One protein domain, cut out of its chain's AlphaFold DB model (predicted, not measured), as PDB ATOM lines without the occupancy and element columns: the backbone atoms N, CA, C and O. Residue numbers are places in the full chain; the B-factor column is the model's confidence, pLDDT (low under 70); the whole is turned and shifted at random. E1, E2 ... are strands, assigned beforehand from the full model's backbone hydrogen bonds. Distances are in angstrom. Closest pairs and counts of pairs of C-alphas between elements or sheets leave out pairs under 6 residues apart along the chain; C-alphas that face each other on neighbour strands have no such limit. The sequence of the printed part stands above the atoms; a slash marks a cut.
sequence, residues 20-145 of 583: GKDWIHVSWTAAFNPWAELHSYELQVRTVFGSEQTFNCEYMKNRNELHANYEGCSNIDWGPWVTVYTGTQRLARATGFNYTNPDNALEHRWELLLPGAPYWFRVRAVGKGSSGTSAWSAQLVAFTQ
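AT A GLANCE: This is residues 20 to 145 of the 583 residues of the protein "ILEI domain-containing protein" of Vitrella brassicaformis (strain CCMP3155) (UniProt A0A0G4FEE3). With little regular structure, this is a small sandwich: a strongly twisted antiparallel sheet, order E3 E2 E7 E8, faces the antiparallel pair E1 and E4, while hairpin E5 and E6 turns away beyond E4 and residues 61 to 67 stick out. The 126 printed residues have eight strands, E1 to E8 in order, and no named helix; the class is all strand, with 47 residues in named elements. It is only just compact, close to loose, with radius of gyration of the C-alphas 16.1 A and spans of 48 by 42 by 26 A.

IN THESE COORDINATES: E7, residues 118 to 127, is 30.1 A long; E2, 38 to 46, 24.6 A. E3 is 82 to 87; E8, 140 to 143, ends at C-alpha (116.933, 148.153, 133.896). E1, 24 to 27, begins at C-alpha (118.293, 144.741, 140.270); E4 is 91 to 94, E5 96 to 100, E6 108 to 112.

HOW THE PARTS SIT: Within hydrogen-bond range are N 42 and O 124 of E2 and E7, 2.9 A, and N 26 and O 92 of E1 and E4, 2.9 A. E4 runs on into E5 at 64 degrees.

THE WHOLE: The printed part has no cut. Links E2 to E3 and E7 to E8 are long. Residues 49 to 76 are among those with pLDDT under 70.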
ATOM      1  N   GLY A  20     113.238 145.512 140.488       74.00
ATOM      2  CA  GLY A  20     112.161 146.364 140.981       74.00
ATOM      3  C   GLY A  20     112.449 147.828 140.671       74.00
ATOM      4  O   GLY A  20     113.365 148.140 139.907       74.00
ATOM      5  N   LYS A  21     111.676 148.738 141.272       77.12
ATOM      6  CA  LYS A  21     111.790 150.186 141.019       77.12
ATOM      7  C   LYS A  21     113.177 150.767 141.320       77.12
ATOM      8  O   LYS A  21     113.623 151.689 140.656       77.12
ATOM      9  N   ASP A  22     113.842 150.216 142.327       83.19
ATOM     10  CA  ASP A  22     115.073 150.726 142.931       83.19
ATOM     11  C   ASP A  22     116.103 149.611 143.158       83.19
ATOM     12  O   ASP A  22     117.078 149.788 143.887       83.19
ATOM     13  N   TRP A  23     115.904 148.434 142.554       87.81
ATOM     14  CA  TRP A  23     116.831 147.318 142.711       87.81
ATOM     15  C   TRP A  23     116.904 146.402 141.493       87.81
ATOM     16  O   TRP A  23     115.932 146.245 140.762       87.81
ATOM     17  N   ILE A  24     118.051 145.747 141.312       86.31
ATOM     18  CA  ILE A  24     118.293 144.741 140.270       86.31
ATOM     19  C   ILE A  24     119.051 143.555 140.887       86.31
ATOM     20  O   ILE A  24     120.077 143.732 141.541       86.31
ATOM     21  N   HIS A  25     118.557 142.333 140.693       88.12
ATOM     22  CA  HIS A  25     119.246 141.086 141.019       88.12
ATOM     23  C   HIS A  25     120.120 140.647 139.848       88.12
ATOM     24  O   HIS A  25     119.634 140.372 138.752       88.12
ATOM     25  N   VAL A  26     121.411 140.497 140.119       88.25
ATOM     26  CA  VAL A  26     122.416 140.074 139.145       88.25
ATOM     27  C   VAL A  26     123.050 138.777 139.626       88.25
ATOM     28  O   VAL A  26     123.463 138.681 140.780       88.25
ATOM     29  N   SER A  27     123.134 137.775 138.752       90.69
ATOM     30  CA  SER A  27     123.772 136.487 139.056       90.69
ATOM     31  C   SER A  27     124.753 136.061 137.975       90.69
ATOM     32  O   SER A  27     124.585 136.423 136.811       90.69
ATOM     33  N   TRP A  28     125.744 135.252 138.348       93.19
ATOM     34  CA  TRP A  28     126.813 134.816 137.444       93.19
ATOM     35  C   TRP A  28     127.302 133.388 137.700       93.19
ATOM     36  O   TRP A  28     127.091 132.803 138.766       93.19
ATOM     37  N   THR A  29     127.993 132.829 136.707       93.19
ATOM     38  CA  THR A  29     128.650 131.522 136.806       93.19
ATOM     39  C   THR A  29     129.870 131.572 137.725       93.19
ATOM     40  O   THR A  29     130.437 132.628 137.999       93.19
ATOM     41  N   ALA A  30     130.288 130.409 138.233       94.62
ATOM     42  CA  ALA A  30     131.492 130.336 139.051       94.62
ATOM     43  C   ALA A  30     132.753 130.579 138.207       94.62
ATOM     44  O   ALA A  30     132.870 130.064 137.096       94.62
ATOM     45  N   ALA A  31     133.707 131.309 138.776       93.69
ATOM     46  CA  ALA A  31     135.073 131.345 138.279       93.69
ATOM     47  C   ALA A  31     135.879 130.188 138.877       93.69
ATOM     48  O   ALA A  31     135.651 129.776 140.016       93.69
ATOM     49  N   PHE A  32     136.836 129.679 138.114       93.62
ATOM     50  CA  PHE A  32     137.680 128.561 138.492       93.62
ATOM     51  C   PHE A  32     139.140 128.884 138.199       93.62
ATOM     52  O   PHE A  32     139.482 129.389 137.129       93.62
ATOM     53  N   ASN A  33     140.004 128.559 139.152       92.94
ATOM     54  CA  ASN A  33     141.445 128.560 138.981       92.94
ATOM     55  C   ASN A  33     141.993 127.318 139.695       92.94
ATOM     56  O   ASN A  33     141.815 127.208 140.907       92.94
ATOM     57  N   PRO A  34     142.652 126.377 138.995       91.50
ATOM     58  CA  PRO A  34     143.101 125.140 139.628       91.50
ATOM     59  C   PRO A  34     144.259 125.348 140.616       91.50
ATOM     60  O   PRO A  34     144.583 124.429 141.364       91.50
ATOM     61  N   TRP A  35     144.871 126.537 140.647       92.00
ATOM     62  CA  TRP A  35     146.009 126.855 141.518       92.00
ATOM     63  C   TRP A  35     145.720 127.964 142.535       92.00
ATOM     64  O   TRP A  35     146.641 128.405 143.222       92.00
ATOM     65  N   ALA A  36     144.478 128.447 142.632       91.56
ATOM     66  CA  ALA A  36     144.134 129.541 143.532       91.56
ATOM     67  C   ALA A  36     142.751 129.387 144.165       91.56
ATOM     68  O   ALA A  36     141.781 129.008 143.513       91.56
ATOM     69  N   GLU A  37     142.660 129.759 145.441       93.94
ATOM     70  CA  GLU A  37     141.390 129.855 146.158       93.94
ATOM     71  C   GLU A  37     140.672 131.159 145.781       93.94
ATOM     72  O   GLU A  37     141.286 132.231 145.710       93.94
ATOM     73  N   LEU A  38     139.361 131.072 145.549       95.56
ATOM     74  CA  LEU A  38     138.507 132.237 145.335       95.56
ATOM     75  C   LEU A  38     138.377 133.012 146.649       95.56
ATOM     76  O   LEU A  38     137.928 132.462 147.649       95.56
ATOM     77  N   HIS A  39     138.728 134.295 146.634       96.94
ATOM     78  CA  HIS A  39     138.494 135.183 147.767       96.94
ATOM     79  C   HIS A  39     137.109 135.826 147.696       96.94
ATOM     80  O   HIS A  39     136.343 135.756 148.654       96.94
ATOM     81  N   SER A  40     136.777 136.433 146.559       97.50
ATOM     82  CA  SER A  40     135.503 137.121 146.349       97.50
ATOM     83  C   SER A  40     135.205 137.305 144.861       97.50
ATOM     84  O   SER A  40     136.046 137.077 143.994       97.50
ATOM     85  N   TYR A  41     133.982 137.720 144.562       97.69
ATOM     86  CA  TYR A  41     133.604 138.342 143.304       97.69
ATOM     87  C   TYR A  41     133.473 139.842 143.507       97.69
ATOM     88  O   TYR A  41     133.023 140.280 144.563       97.69
ATOM     89  N   GLU A  42     133.801 140.606 142.473       97.38
ATOM     90  CA  GLU A  42     133.517 142.033 142.390       97.38
ATOM     91  C   GLU A  42     132.518 142.273 141.264       97.38
ATOM     92  O   GLU A  42     132.799 141.960 140.105       97.38
ATOM     93  N   LEU A  43     131.360 142.832 141.608       95.12
ATOM     94  CA  LEU A  43     130.351 143.290 140.660       95.12
ATOM     95  C   LEU A  43     130.430 144.810 140.565       95.12
ATOM     96  O   LEU A  43     130.343 145.510 141.578       95.12
ATOM     97  N   GLN A  44     130.550 145.310 139.341       94.94
ATOM     98  CA  GLN A  44     130.501 146.733 139.052       94.94
ATOM     99  C   GLN A  44     129.250 147.091 138.269       94.94
ATOM    100  O   GLN A  44     128.806 146.320 137.416       94.94
ATOM    101  N   VAL A  45     128.734 148.283 138.552       92.19
ATOM    102  CA  VAL A  45     127.681 148.944 137.790       92.19
ATOM    103  C   VAL A  45     128.218 150.242 137.195       92.19
ATOM    104  O   VAL A  45     129.110 150.865 137.770       92.19
ATOM    105  N   ARG A  46     127.666 150.684 136.073       89.25
ATOM    106  CA  ARG A  46     127.704 152.094 135.677       89.25
ATOM    107  C   ARG A  46     126.329 152.541 135.204       89.25
ATOM    108  O   ARG A  46     125.575 151.739 134.651       89.25
ATOM    109  N   THR A  47     126.033 153.805 135.461       85.19
ATOM    110  CA  THR A  47     124.789 154.482 135.090       85.19
ATOM    111  C   THR A  47     125.080 155.541 134.032       85.19
ATOM    112  O   THR A  47     126.241 155.817 133.735       85.19
ATOM    113  N   VAL A  48     124.044 156.137 133.469       75.25
ATOM    114  CA  VAL A  48     124.155 157.278 132.561       75.25
ATOM    115  C   VAL A  48     124.171 158.575 133.365       75.25
ATOM    116  O   VAL A  48     123.386 158.723 134.301       75.25
ATOM    117  N   PHE A  49     125.050 159.512 133.005       65.94
ATOM    118  CA  PHE A  49     125.037 160.859 133.564       65.94
ATOM    119  C   PHE A  49     124.079 161.773 132.802       65.94
ATOM    120  O   PHE A  49     124.089 161.834 131.577       65.94
ATOM    121  N   GLY A  50     123.265 162.510 133.556       56.16
ATOM    122  CA  GLY A  50     122.318 163.494 133.043       56.16
ATOM    123  C   GLY A  50     121.086 163.582 133.941       56.16
ATOM    124  O   GLY A  50     120.717 162.605 134.587       56.16
ATOM    125  N   SER A  51     120.443 164.755 133.998       49.22
ATOM    126  CA  SER A  51     119.068 164.887 134.521       49.22
ATOM    127  C   SER A  51     118.146 163.871 133.835       49.22
ATOM    128  O   SER A  51     118.515 163.436 132.752       49.22
ATOM    129  N   GLU A  52     116.974 163.554 134.409       49.56
ATOM    130  CA  GLU A  52     115.894 162.656 133.914       49.56
ATOM    131  C   GLU A  52     115.382 162.939 132.474       49.56
ATOM    132  O   GLU A  52     114.185 162.922 132.190       49.56
ATOM    133  N   GLN A  53     116.260 163.228 131.523       42.81
ATOM    134  CA  GLN A  53     115.956 163.333 130.121       42.81
ATOM    135  C   GLN A  53     115.595 161.929 129.677       42.81
ATOM    136  O   GLN A  53     116.450 161.068 129.486       42.81
ATOM    137  N   THR A  54     114.283 161.717 129.603       44.09
ATOM    138  CA  THR A  54     113.592 160.842 128.663       44.09
ATOM    139  C   THR A  54     114.576 160.171 127.718       44.09
ATOM    140  O   THR A  54     115.008 160.779 126.737       44.09
ATOM    141  N   PHE A  55     114.969 158.944 128.059       48.09
ATOM    142  CA  PHE A  55     115.822 158.101 127.232       48.09
ATOM    143  C   PHE A  55     115.147 157.908 125.872       48.09
ATOM    144  O   PHE A  55     114.361 156.983 125.678       48.09
ATOM    145  N   ASN A  56     115.435 158.793 124.920       42.69
ATOM    146  CA  ASN A  56     114.966 158.684 123.547       42.69
ATOM    147  C   ASN A  56     115.964 157.831 122.754       42.69
ATOM    148  O   ASN A  56     116.577 158.272 121.785       42.69
ATOM    149  N   CYS A  57     116.208 156.609 123.229       45.38
ATOM    150  CA  CYS A  57     117.085 155.666 122.547       45.38
ATOM    151  C   CYS A  57     116.293 154.926 121.480       45.38
ATOM    152  O   CYS A  57     115.940 153.756 121.633       45.38
ATOM    153  N   GLU A  58     116.073 155.606 120.363       41.41
ATOM    154  CA  GLU A  58     115.505 155.030 119.148       41.41
ATOM    155  C   GLU A  58     116.312 153.812 118.621       41.41
ATOM    156  O   GLU A  58     115.829 153.010 117.833       41.41
ATOM    157  N   TYR A  59     117.525 153.579 119.124       40.88
ATOM    158  CA  TYR A  59     118.347 152.414 118.781       40.88
ATOM    159  C   TYR A  59     118.141 151.178 119.675       40.88
ATOM    160  O   TYR A  59     118.486 150.076 119.256       40.88
ATOM    161  N   MET A  60     117.518 151.288 120.860       39.62
ATOM    162  CA  MET A  60     117.186 150.109 121.701       39.62
ATOM    163  C   MET A  60     115.992 149.298 121.169       39.62
ATOM    164  O   MET A  60     115.558 148.302 121.744       39.62
ATOM    165  N   LYS A  61     115.476 149.740 120.027       38.59
ATOM    166  CA  LYS A  61     114.308 149.252 119.327       38.59
ATOM    167  C   LYS A  61     114.534 147.879 118.636       38.59
ATOM    168  O   LYS A  61     113.562 147.161 118.415       38.59
ATOM    169  N   ASN A  62     115.785 147.452 118.392       36.31
ATOM    170  CA  ASN A  62     116.121 146.207 117.675       36.31
ATOM    171  C   ASN A  62     116.869 145.169 118.542       36.31
ATOM    172  O   ASN A  62     118.069 145.270 118.767       36.31
ATOM    173  N   ARG A  63     116.162 144.115 118.984       36.25
ATOM    174  CA  ARG A  63     116.694 143.039 119.857       36.25
ATOM    175  C   ARG A  63     117.463 141.923 119.128       36.25
ATOM    176  O   ARG A  63     118.140 141.133 119.781       36.25
ATOM    177  N   ASN A  64     117.358 141.813 117.805       36.25
ATOM    178  CA  ASN A  64     117.881 140.639 117.085       36.25
ATOM    179  C   ASN A  64     119.387 140.693 116.796       36.25
ATOM    180  O   ASN A  64     119.972 139.676 116.428       36.25
ATOM    181  N   GLU A  65     120.039 141.832 117.010       39.66
ATOM    182  CA  GLU A  65     121.487 141.924 116.884       39.66
ATOM    183  C   GLU A  65     122.135 141.626 118.238       39.66
ATOM    184  O   GLU A  65     122.449 142.517 119.021       39.66
ATOM    185  N   LEU A  66     122.398 140.340 118.491       37.00
ATOM    186  CA  LEU A  66     123.238 139.843 119.596       37.00
ATOM    187  C   LEU A  66     124.661 140.456 119.628       37.00
ATOM    188  O   LEU A  66     125.438 140.146 120.527       37.00
ATOM    189  N   HIS A  67     124.999 141.327 118.670       38.69
ATOM    190  CA  HIS A  67     126.319 141.915 118.461       38.69
ATOM    191  C   HIS A  67     126.316 143.377 117.973       38.69
ATOM    192  O   HIS A  67     127.324 143.828 117.431       38.69
ATOM    193  N   ALA A  68     125.245 144.154 118.167       39.28
ATOM    194  CA  ALA A  68     125.315 145.577 117.843       39.28
ATOM    195  C   ALA A  68     126.131 146.313 118.912       39.28
ATOM    196  O   ALA A  68     125.739 146.386 120.077       39.28
ATOM    197  N   ASN A  69     127.273 146.869 118.519       45.59
ATOM    198  CA  ASN A  69     127.970 147.876 119.302       45.59
ATOM    199  C   ASN A  69     126.967 148.978 119.693       45.59
ATOM    200  O   ASN A  69     126.602 149.818 118.874       45.59
ATOM    201  N   TYR A  70     126.548 149.002 120.964       50.66
ATOM    202  CA  TYR A  70     125.720 150.060 121.568       50.66
ATOM    203  C   TYR A  70     126.406 151.447 121.550       50.66
ATOM    204  O   TYR A  70     125.851 152.428 122.040       50.66
ATOM    205  N   GLU A  71     127.591 151.544 120.944       46.69
ATOM    206  CA  GLU A  71     128.311 152.775 120.616       46.69
ATOM    207  C   GLU A  71     127.515 153.721 119.699       46.69
ATOM    208  O   GLU A  71     127.850 154.896 119.625       46.69
ATOM    209  N   GLY A  72     126.431 153.267 119.050       46.31
ATOM    210  CA  GLY A  72     125.500 154.141 118.316       46.31
ATOM    211  C   GLY A  72     124.723 155.124 119.205       46.31
ATOM    212  O   GLY A  72     124.260 156.155 118.728       46.31
ATOM    213  N   CYS A  73     124.639 154.865 120.515       48.59
ATOM    214  CA  CYS A  73     124.251 155.865 121.512       48.59
ATOM    215  C   CYS A  73     125.480 156.676 121.966       48.59
ATOM    216  O   CYS A  73     125.701 156.860 123.161       48.59
ATOM    217  N   SER A  74     126.304 157.133 121.020       49.06
ATOM    218  CA  SER A  74     127.598 157.794 121.259       49.06
ATOM    219  C   SER A  74     127.517 159.095 122.062       49.06
ATOM    220  O   SER A  74     128.545 159.581 122.518       49.06
ATOM    221  N   ASN A  75     126.314 159.637 122.262       55.66
ATOM    222  CA  ASN A  75     126.075 160.838 123.063       55.66
ATOM    223  C   ASN A  75     125.606 160.534 124.494       55.66
ATOM    224  O   ASN A  75     125.225 161.450 125.217       55.66
ATOM    225  N   ILE A  76     125.564 159.262 124.897       62.09
ATOM    226  CA  ILE A  76     125.237 158.886 126.270       62.09
ATOM    227  C   ILE A  76     126.540 158.780 127.053       62.09
ATOM    228  O   ILE A  76     127.259 157.781 126.960       62.09
ATOM    229  N   ASP A  77     126.821 159.810 127.846       73.06
ATOM    230  CA  ASP A  77     127.943 159.818 128.775       73.06
ATOM    231  C   ASP A  77     127.662 158.834 129.914       73.06
ATOM    232  O   ASP A  77     126.990 159.123 130.906       73.06
ATOM    233  N   TRP A  78     128.163 157.611 129.753       79.88
ATOM    234  CA  TRP A  78     128.154 156.622 130.820       79.88
ATOM    235  C   TRP A  78     129.142 157.020 131.900       79.88
ATOM    236  O   TRP A  78     130.311 157.303 131.631       79.88
ATOM    237  N   GLY A  79     128.694 156.931 133.144       81.75
ATOM    238  CA  GLY A  79     129.565 157.122 134.276       81.75
ATOM    239  C   GLY A  79     130.639 156.054 134.421       81.75
ATOM    240  O   GLY A  79     130.633 155.020 133.734       81.75
ATOM    241  N   PRO A  80     131.613 156.299 135.309       88.38
ATOM    242  CA  PRO A  80     132.647 155.327 135.572       88.38
ATOM    243  C   PRO A  80     132.039 154.093 136.235       88.38
ATOM    244  O   PRO A  80     130.970 154.120 136.843       88.38
ATOM    245  N   TRP A  81     132.762 152.988 136.125       91.56
ATOM    246  CA  TRP A  81     132.398 151.759 136.805       91.56
ATOM    247  C   TRP A  81     132.564 151.902 138.316       91.56
ATOM    248  O   TRP A  81     133.652 152.211 138.799       91.56
ATOM    249  N   VAL A  82     131.498 151.603 139.050       91.44
ATOM    250  CA  VAL A  82     131.447 151.622 140.510       91.44
ATOM    251  C   VAL A  82     131.211 150.210 141.025       91.44
ATOM    252  O   VAL A  82     130.308 149.515 140.561       91.44
ATOM    253  N   THR A  83     132.006 149.768 141.997       93.25
ATOM    254  CA  THR A  83     131.800 148.472 142.655       93.25
ATOM    255  C   THR A  83     130.586 148.539 143.575       93.25
ATOM    256  O   THR A  83     130.568 149.311 144.528       93.25
ATOM    257  N   VAL A  84     129.580 147.711 143.291       92.06
ATOM    258  CA  VAL A  84     128.325 147.624 144.062       92.06
ATOM    259  C   VAL A  84     128.251 146.390 144.943       92.06
ATOM    260  O   VAL A  84     127.424 146.324 145.847       92.06
ATOM    261  N   TYR A  85     129.105 145.400 144.692       94.06
ATOM    262  CA  TYR A  85     129.166 144.207 145.517       94.06
ATOM    263  C   TYR A  85     130.565 143.595 145.497       94.06
ATOM    264  O   TYR A  85     131.167 143.423 144.434       94.06
ATOM    265  N   THR A  86     131.033 143.221 146.687       95.88
ATOM    266  CA  THR A  86     132.223 142.399 146.899       95.88
ATOM    267  C   THR A  86     131.872 141.279 147.869       95.88
ATOM    268  O   THR A  86     131.530 141.538 149.019       95.88
ATOM    269  N   GLY A  87     131.944 140.026 147.424       95.44
ATOM    270  CA  GLY A  87     131.610 138.886 148.279       95.44
ATOM    271  C   GLY A  87     131.681 137.545 147.562       95.44
ATOM    272  O   GLY A  87     131.892 137.478 146.356       95.44
ATOM    273  N   THR A  88     131.518 136.449 148.297       96.19
ATOM    274  CA  THR A  88     131.659 135.083 147.761       96.19
ATOM    275  C   THR A  88     130.399 134.554 147.077       96.19
ATOM    276  O   THR A  88     130.470 133.593 146.310       96.19
ATOM    277  N   GLN A  89     129.240 135.171 147.327       93.94
ATOM    278  CA  GLN A  89     127.981 134.780 146.694       93.94
ATOM    279  C   GLN A  89     127.994 135.112 145.200       93.94
ATOM    280  O   GLN A  89     128.646 136.062 144.771       93.94
ATOM    281  N   ARG A  90     127.244 134.323 144.425       91.38
ATOM    282  CA  ARG A  90     127.089 134.441 142.962       91.38
ATOM    283  C   ARG A  90     125.786 135.128 142.545       91.38
ATOM    284  O   ARG A  90     125.318 134.975 141.418       91.38
ATOM    285  N   LEU A  91     125.173 135.814 143.497       89.94
ATOM    286  CA  LEU A  91     123.948 136.577 143.358       89.94
ATOM    287  C   LEU A  91     124.128 137.829 144.209       89.94
ATOM    288  O   LEU A  91     124.503 137.724 145.375       89.94
ATOM    289  N   ALA A  92     123.855 138.990 143.631       90.12
ATOM    290  CA  ALA A  92     123.854 140.253 144.347       90.12
ATOM    291  C   ALA A  92     122.619 141.067 143.973       90.12
ATOM    292  O   ALA A  92     122.182 141.070 142.820       90.12
ATOM    293  N   ARG A  93     122.075 141.772 144.963       90.50
ATOM    294  CA  ARG A  93     121.042 142.785 144.774       90.50
ATOM    295  C   ARG A  93     121.711 144.151 144.744       90.50
ATOM    296  O   ARG A  93     122.178 144.620 145.775       90.50
ATOM    297  N   ALA A  94     121.754 144.775 143.575       87.94
ATOM    298  CA  ALA A  94     122.159 146.167 143.440       87.94
ATOM    299  C   ALA A  94     120.956 147.052 143.783       87.94
ATOM    300  O   ALA A  94     119.928 146.936 143.127       87.94
ATOM    301  N   THR A  95     121.064 147.894 144.811       86.75
ATOM    302  CA  THR A  95     120.025 148.875 145.208       86.75
ATOM    303  C   THR A  95     120.465 150.323 144.992       86.75
ATOM    304  O   THR A  95     119.682 151.257 145.123       86.75
ATOM    305  N   GLY A  96     121.744 150.516 144.693       83.88
ATOM    306  CA  GLY A  96     122.370 151.813 144.530       83.88
ATOM    307  C   GLY A  96     123.879 151.666 144.420       83.88
ATOM    308  O   GLY A  96     124.411 150.553 144.482       83.88
ATOM    309  N   PHE A  97     124.568 152.784 144.250       76.88
ATOM    310  CA  PHE A  97     126.018 152.821 144.111       76.88
ATOM    311  C   PHE A  97     126.595 154.050 144.811       76.88
ATOM    312  O   PHE A  97     125.949 155.090 144.909       76.88
ATOM    313  N   ASN A  98     127.823 153.912 145.311       75.25
ATOM    314  CA  ASN A  98     128.585 155.030 145.853       75.25
ATOM    315  C   ASN A  98     129.372 155.696 144.741       75.25
ATOM    316  O   ASN A  98     130.367 155.140 144.274       75.25
ATOM    317  N   TYR A  99     128.955 156.887 144.345       68.12
ATOM    318  CA  TYR A  99     129.728 157.687 143.417       68.12
ATOM    319  C   TYR A  99     130.578 158.710 144.168       68.12
ATOM    320  O   TYR A  99     130.102 159.380 145.086       68.12
ATOM    321  N   THR A 100     131.845 158.813 143.772       65.94
ATOM    322  CA  THR A 100     132.730 159.901 144.187       65.94
ATOM    323  C   THR A 100     132.742 160.926 143.067       65.94
ATOM    324  O   THR A 100     133.142 160.599 141.947       65.94
ATOM    325  N   ASN A 101     132.300 162.149 143.357       62.59
ATOM    326  CA  ASN A 101     132.267 163.212 142.360       62.59
ATOM    327  C   ASN A 101     133.700 163.519 141.860       62.59
ATOM    328  O   ASN A 101     134.565 163.821 142.684       62.59
ATOM    329  N   PRO A 102     133.990 163.456 140.548       64.75
ATOM    330  CA  PRO A 102     135.307 163.753 139.995       64.75
ATOM    331  C   PRO A 102     135.707 165.206 140.244       64.75
ATOM    332  O   PRO A 102     136.890 165.476 140.444       64.75
ATOM    333  N   ASP A 103     134.734 166.115 140.325       72.19
ATOM    334  CA  ASP A 103     134.969 167.525 140.635       72.19
ATOM    335  C   ASP A 103     135.150 167.767 142.142       72.19
ATOM    336  O   ASP A 103     135.649 168.814 142.555       72.19
ATOM    337  N   ASN A 104     134.763 166.803 142.987       69.44
ATOM    338  CA  ASN A 104     134.883 166.899 144.438       69.44
ATOM    339  C   ASN A 104     135.097 165.520 145.083       69.44
ATOM    340  O   ASN A 104     134.166 164.891 145.590       69.44
ATOM    341  N   ALA A 105     136.356 165.069 145.095       62.22
ATOM    342  CA  ALA A 105     136.765 163.732 145.532       62.22
ATOM    343  C   ALA A 105     136.409 163.368 146.994       62.22
ATOM    344  O   ALA A 105     136.594 162.222 147.400       62.22
ATOM    345  N   LEU A 106     135.929 164.327 147.791       64.88
ATOM    346  CA  LEU A 106     135.529 164.134 149.188       64.88
ATOM    347  C   LEU A 106     134.027 163.857 149.364       64.88
ATOM    348  O   LEU A 106     133.600 163.517 150.466       64.88
ATOM    349  N   GLU A 107     133.217 163.988 148.312       60.97
ATOM    350  CA  GLU A 107     131.775 163.760 148.383       60.97
ATOM    351  C   GLU A 107     131.430 162.347 147.886       60.97
ATOM    352  O   GLU A 107     131.368 162.089 146.682       60.97
ATOM    353  N   HIS A 108     131.211 161.420 148.823       55.16
ATOM    354  CA  HIS A 108     130.615 160.115 148.537       55.16
ATOM    355  C   HIS A 108     129.095 160.227 148.632       55.16
ATOM    356  O   HIS A 108     128.556 160.425 149.723       55.16
ATOM    357  N   ARG A 109     128.397 160.074 147.505       61.72
ATOM    358  CA  ARG A 109     126.933 159.995 147.493       61.72
ATOM    359  C   ARG A 109     126.490 158.578 147.164       61.72
ATOM    360  O   ARG A 109     126.907 158.010 146.157       61.72
ATOM    361  N   TRP A 110     125.646 158.026 148.035       67.56
ATOM    362  CA  TRP A 110     124.853 156.842 147.734       67.56
ATOM    363  C   TRP A 110     123.701 157.277 146.835       67.56
ATOM    364  O   TRP A 110     122.788 157.964 147.292       67.56
ATOM    365  N   GLU A 111     123.738 156.881 145.572       77.25
ATOM    366  CA  GLU A 111     122.627 157.093 144.649       77.25
ATOM    367  C   GLU A 111     121.824 155.801 144.534       77.25
ATOM    368  O   GLU A 111     122.375 154.727 144.281       77.25
ATOM    369  N   LEU A 112     120.515 155.899 144.777       81.88
ATOM    370  CA  LEU A 112     119.580 154.805 144.526       81.88
ATOM    371  C   LEU A 112     119.460 154.579 143.022       81.88
ATOM    372  O   LEU A 112     119.586 155.516 142.233       81.88
ATOM    373  N   LEU A 113     119.162 153.341 142.626       84.25
ATOM    374  CA  LEU A 113     118.795 153.104 141.237       84.25
ATOM    375  C   LEU A 113     117.486 153.854 140.936       84.25
ATOM    376  O   LEU A 113     116.471 153.648 141.599       84.25
ATOM    377  N   LEU A 114     117.522 154.731 139.939       79.75
ATOM    378  CA  LEU A 114     116.365 155.460 139.428       79.75
ATOM    379  C   LEU A 114     115.413 154.503 138.696       79.75
ATOM    380  O   LEU A 114     115.914 153.699 137.906       79.75
ATOM    381  N   PRO A 115     114.085 154.585 138.898       73.19
ATOM    382  CA  PRO A 115     113.098 153.791 138.164       73.19
ATOM    383  C   PRO A 115     113.187 153.971 136.645       73.19
ATOM    384  O   PRO A 115     113.292 155.089 136.148       73.19
ATOM    385  N   GLY A 116     113.110 152.871 135.893       69.19
ATOM    386  CA  GLY A 116     113.155 152.873 134.428       69.19
ATOM    387  C   GLY A 116     114.513 153.174 133.791       69.19
ATOM    388  O   GLY A 116     114.594 153.225 132.564       69.19
ATOM    389  N   ALA A 117     115.569 153.372 134.581       76.38
ATOM    390  CA  ALA A 117     116.890 153.706 134.060       76.38
ATOM    391  C   ALA A 117     117.686 152.449 133.648       76.38
ATOM    392  O   ALA A 117     117.572 151.405 134.302       76.38
ATOM    393  N   PRO A 118     118.512 152.535 132.588       81.00
ATOM    394  CA  PRO A 118     119.467 151.497 132.228       81.00
ATOM    395  C   PRO A 118     120.711 151.512 133.117       81.00
ATOM    396  O   PRO A 118     121.231 152.558 133.498       81.00
ATOM    397  N   TYR A 119     121.260 150.324 133.332       85.12
ATOM    398  CA  TYR A 119     122.488 150.071 134.066       85.12
ATOM    399  C   TYR A 119     123.323 149.029 133.338       85.12
ATOM    400  O   TYR A 119     122.814 148.016 132.853       85.12
ATOM    401  N   TRP A 120     124.628 149.257 133.294       89.31
ATOM    402  CA  TRP A 120     125.588 148.289 132.785       89.31
ATOM    403  C   TRP A 120     126.256 147.563 133.934       89.31
ATOM    404  O   TRP A 120     126.756 148.204 134.849       89.31
ATOM    405  N   PHE A 121     126.296 146.235 133.855       91.88
ATOM    406  CA  PHE A 121     126.910 145.362 134.846       91.88
ATOM    407  C   PHE A 121     128.083 144.587 134.257       91.88
ATOM    408  O   PHE A 121     128.048 144.151 133.105       91.88
ATOM    409  N   ARG A 122     129.113 144.373 135.074       94.62
ATOM    410  CA  ARG A 122     130.209 143.435 134.799       94.62
ATOM    411  C   ARG A 122     130.707 142.812 136.091       94.62
ATOM    412  O   ARG A 122     130.694 143.462 137.135       94.62
ATOM    413  N   VAL A 123     131.179 141.575 136.019       95.75
ATOM    414  CA  VAL A 123     131.684 140.842 137.185       95.75
ATOM    415  C   VAL A 123     133.056 140.241 136.910       95.75
ATOM    416  O   VAL A 123     133.367 139.870 135.779       95.75
ATOM    417  N   ARG A 124     133.893 140.152 137.945       97.31
ATOM    418  CA  ARG A 124     135.156 139.404 137.925       97.31
ATOM    419  C   ARG A 124     135.353 138.634 139.223       97.31
ATOM    420  O   ARG A 124     134.753 138.965 140.245       97.31
ATOM    421  N   ALA A 125     136.213 137.626 139.185       97.44
ATOM    422  CA  ALA A 125     136.674 136.910 140.365       97.44
ATOM    423  C   ALA A 125     137.992 137.488 140.885       97.44
ATOM    424  O   ALA A 125     138.854 137.902 140.107       97.44
ATOM    425  N   VAL A 126     138.144 137.475 142.204       96.50
ATOM    426  CA  VAL A 126     139.332 137.907 142.935       96.50
ATOM    427  C   VAL A 126     139.878 136.705 143.691       96.50
ATOM    428  O   VAL A 126     139.179 136.091 144.501       96.50
ATOM    429  N   GLY A 127     141.124 136.343 143.401       94.75
ATOM    430  CA  GLY A 127     141.837 135.291 144.107       94.75
ATOM    431  C   GLY A 127     142.353 135.750 145.464       94.75
ATOM    432  O   GLY A 127     142.554 136.937 145.711       94.75
ATOM    433  N   LYS A 128     142.591 134.797 146.359       93.56
ATOM    434  CA  LYS A 128     143.164 135.069 147.682       93.56
ATOM    435  C   LYS A 128     144.659 135.382 147.583       93.56
ATOM    436  O   LYS A 128     145.396 134.714 146.863       93.56
ATOM    437  N   GLY A 129     145.126 136.380 148.332       88.62
ATOM    438  CA  GLY A 129     146.540 136.767 148.347       88.62
ATOM    439  C   GLY A 129     147.013 137.317 146.997       88.62
ATOM    440  O   GLY A 129     146.403 138.225 146.443       88.62
ATOM    441  N   SER A 130     148.111 136.779 146.464       85.94
ATOM    442  CA  SER A 130     148.722 137.226 145.201       85.94
ATOM    443  C   SER A 130     148.189 136.506 143.955       85.94
ATOM    444  O   SER A 130     148.733 136.678 142.866       85.94
ATOM    445  N   SER A 131     147.114 135.721 144.079       87.50
ATOM    446  CA  SER A 131     146.543 134.924 142.982       87.50
ATOM    447  C   SER A 131     145.835 135.730 141.880       87.50
ATOM    448  O   SER A 131     145.279 135.138 140.953       87.50
ATOM    449  N   GLY A 132     145.860 137.062 141.958       91.62
ATOM    450  CA  GLY A 132     145.347 137.966 140.929       91.62
ATOM    451  C   GLY A 132     143.826 137.939 140.772       91.62
ATOM    452  O   GLY A 132     143.095 137.422 141.615       91.62
ATOM    453  N   THR A 133     143.348 138.519 139.672       95.06
ATOM    454  CA  THR A 133     141.923 138.589 139.324       95.06
ATOM    455  C   THR A 133     141.666 137.953 137.965       95.06
ATOM    456  O   THR A 133     142.554 137.928 137.110       95.06
ATOM    457  N   SER A 134     140.437 137.500 137.721       95.31
ATOM    458  CA  SER A 134     139.995 137.183 136.360       95.31
ATOM    459  C   SER A 134     139.898 138.444 135.499       95.31
ATOM    460  O   SER A 134     139.889 139.570 136.010       95.31
ATOM    461  N   ALA A 135     139.749 138.259 134.185       95.50
ATOM    462  CA  ALA A 135     139.220 139.321 133.337       95.50
ATOM    463  C   ALA A 135     137.774 139.660 133.749       95.50
ATOM    464  O   ALA A 135     137.118 138.896 134.467       95.50
ATOM    465  N   TRP A 136     137.282 140.812 133.300       96.38
ATOM    466  CA  TRP A 136     135.874 141.176 133.437       96.38
ATOM    467  C   TRP A 136     135.003 140.336 132.500       96.38
ATOM    468  O   TRP A 136     135.415 140.023 131.382       96.38
ATOM    469  N   SER A 137     133.793 140.004 132.951       93.88
ATOM    470  CA  SER A 137     132.753 139.405 132.116       93.88
ATOM    471  C   SER A 137     132.397 140.299 130.926       93.88
ATOM    472  O   SER A 137     132.645 141.511 130.939       93.88
ATOM    473  N   ALA A 138     131.713 139.720 129.935       89.88
ATOM    474  CA  ALA A 138     130.927 140.523 129.004       89.88
ATOM    475  C   ALA A 138     129.955 141.423 129.791       89.88
ATOM    476  O   ALA A 138     129.504 141.064 130.887       89.88
ATOM    477  N   GLN A 139     129.690 142.612 129.254       89.06
ATOM    478  CA  GLN A 139     128.813 143.586 129.895       89.06
ATOM    479  C   GLN A 139     127.354 143.158 129.720       89.06
ATOM    480  O   GLN A 139     126.970 142.693 128.648       89.06
ATOM    481  N   LEU A 140     126.545 143.331 130.762       85.19
ATOM    482  CA  LEU A 140     125.105 143.088 130.731       85.19
ATOM    483  C   LEU A 140     124.362 144.406 130.920       85.19
ATOM    484  O   LEU A 140     124.627 145.121 131.885       85.19
ATOM    485  N   VAL A 141     123.414 144.698 130.031       81.69
ATOM    486  CA  VAL A 141     122.506 145.844 130.170       81.69
ATOM    487  C   VAL A 141     121.245 145.405 130.886       81.69
ATOM    488  O   VAL A 141     120.649 144.393 130.529       81.69
ATOM    489  N   ALA A 142     120.861 146.174 131.890       79.50
ATOM    490  CA  ALA A 142     119.815 145.879 132.845       79.50
ATOM    491  C   ALA A 142     119.017 147.139 133.151       79.50
ATOM    492  O   ALA A 142     119.548 148.232 133.014       79.50
ATOM    493  N   PHE A 143     117.777 147.000 133.611       77.19
ATOM    494  CA  PHE A 143     116.933 148.153 133.896       77.19
ATOM    495  C   PHE A 143     116.145 147.944 135.179       77.19
ATOM    496  O   PHE A 143     115.723 146.826 135.480       77.19
ATOM    497  N   THR A 144     115.936 149.021 135.922       75.94
ATOM    498  CA  THR A 144     114.935 149.060 136.990       75.94
ATOM    499  C   THR A 144     113.534 149.138 136.397       75.94
ATOM    500  O   THR A 144     113.321 149.653 135.298       75.94
ATOM    501  N   GLN A 145     112.550 148.646 137.141       70.50
ATOM    502  CA  GLN A 145     111.153 148.800 136.752       70.50
ATOM    503  C   GLN A 145     110.722 150.262 136.905       70.50
ATOM    504  O   GLN A 145     111.198 150.980 137.785       70.50
TER     505      GLN A 145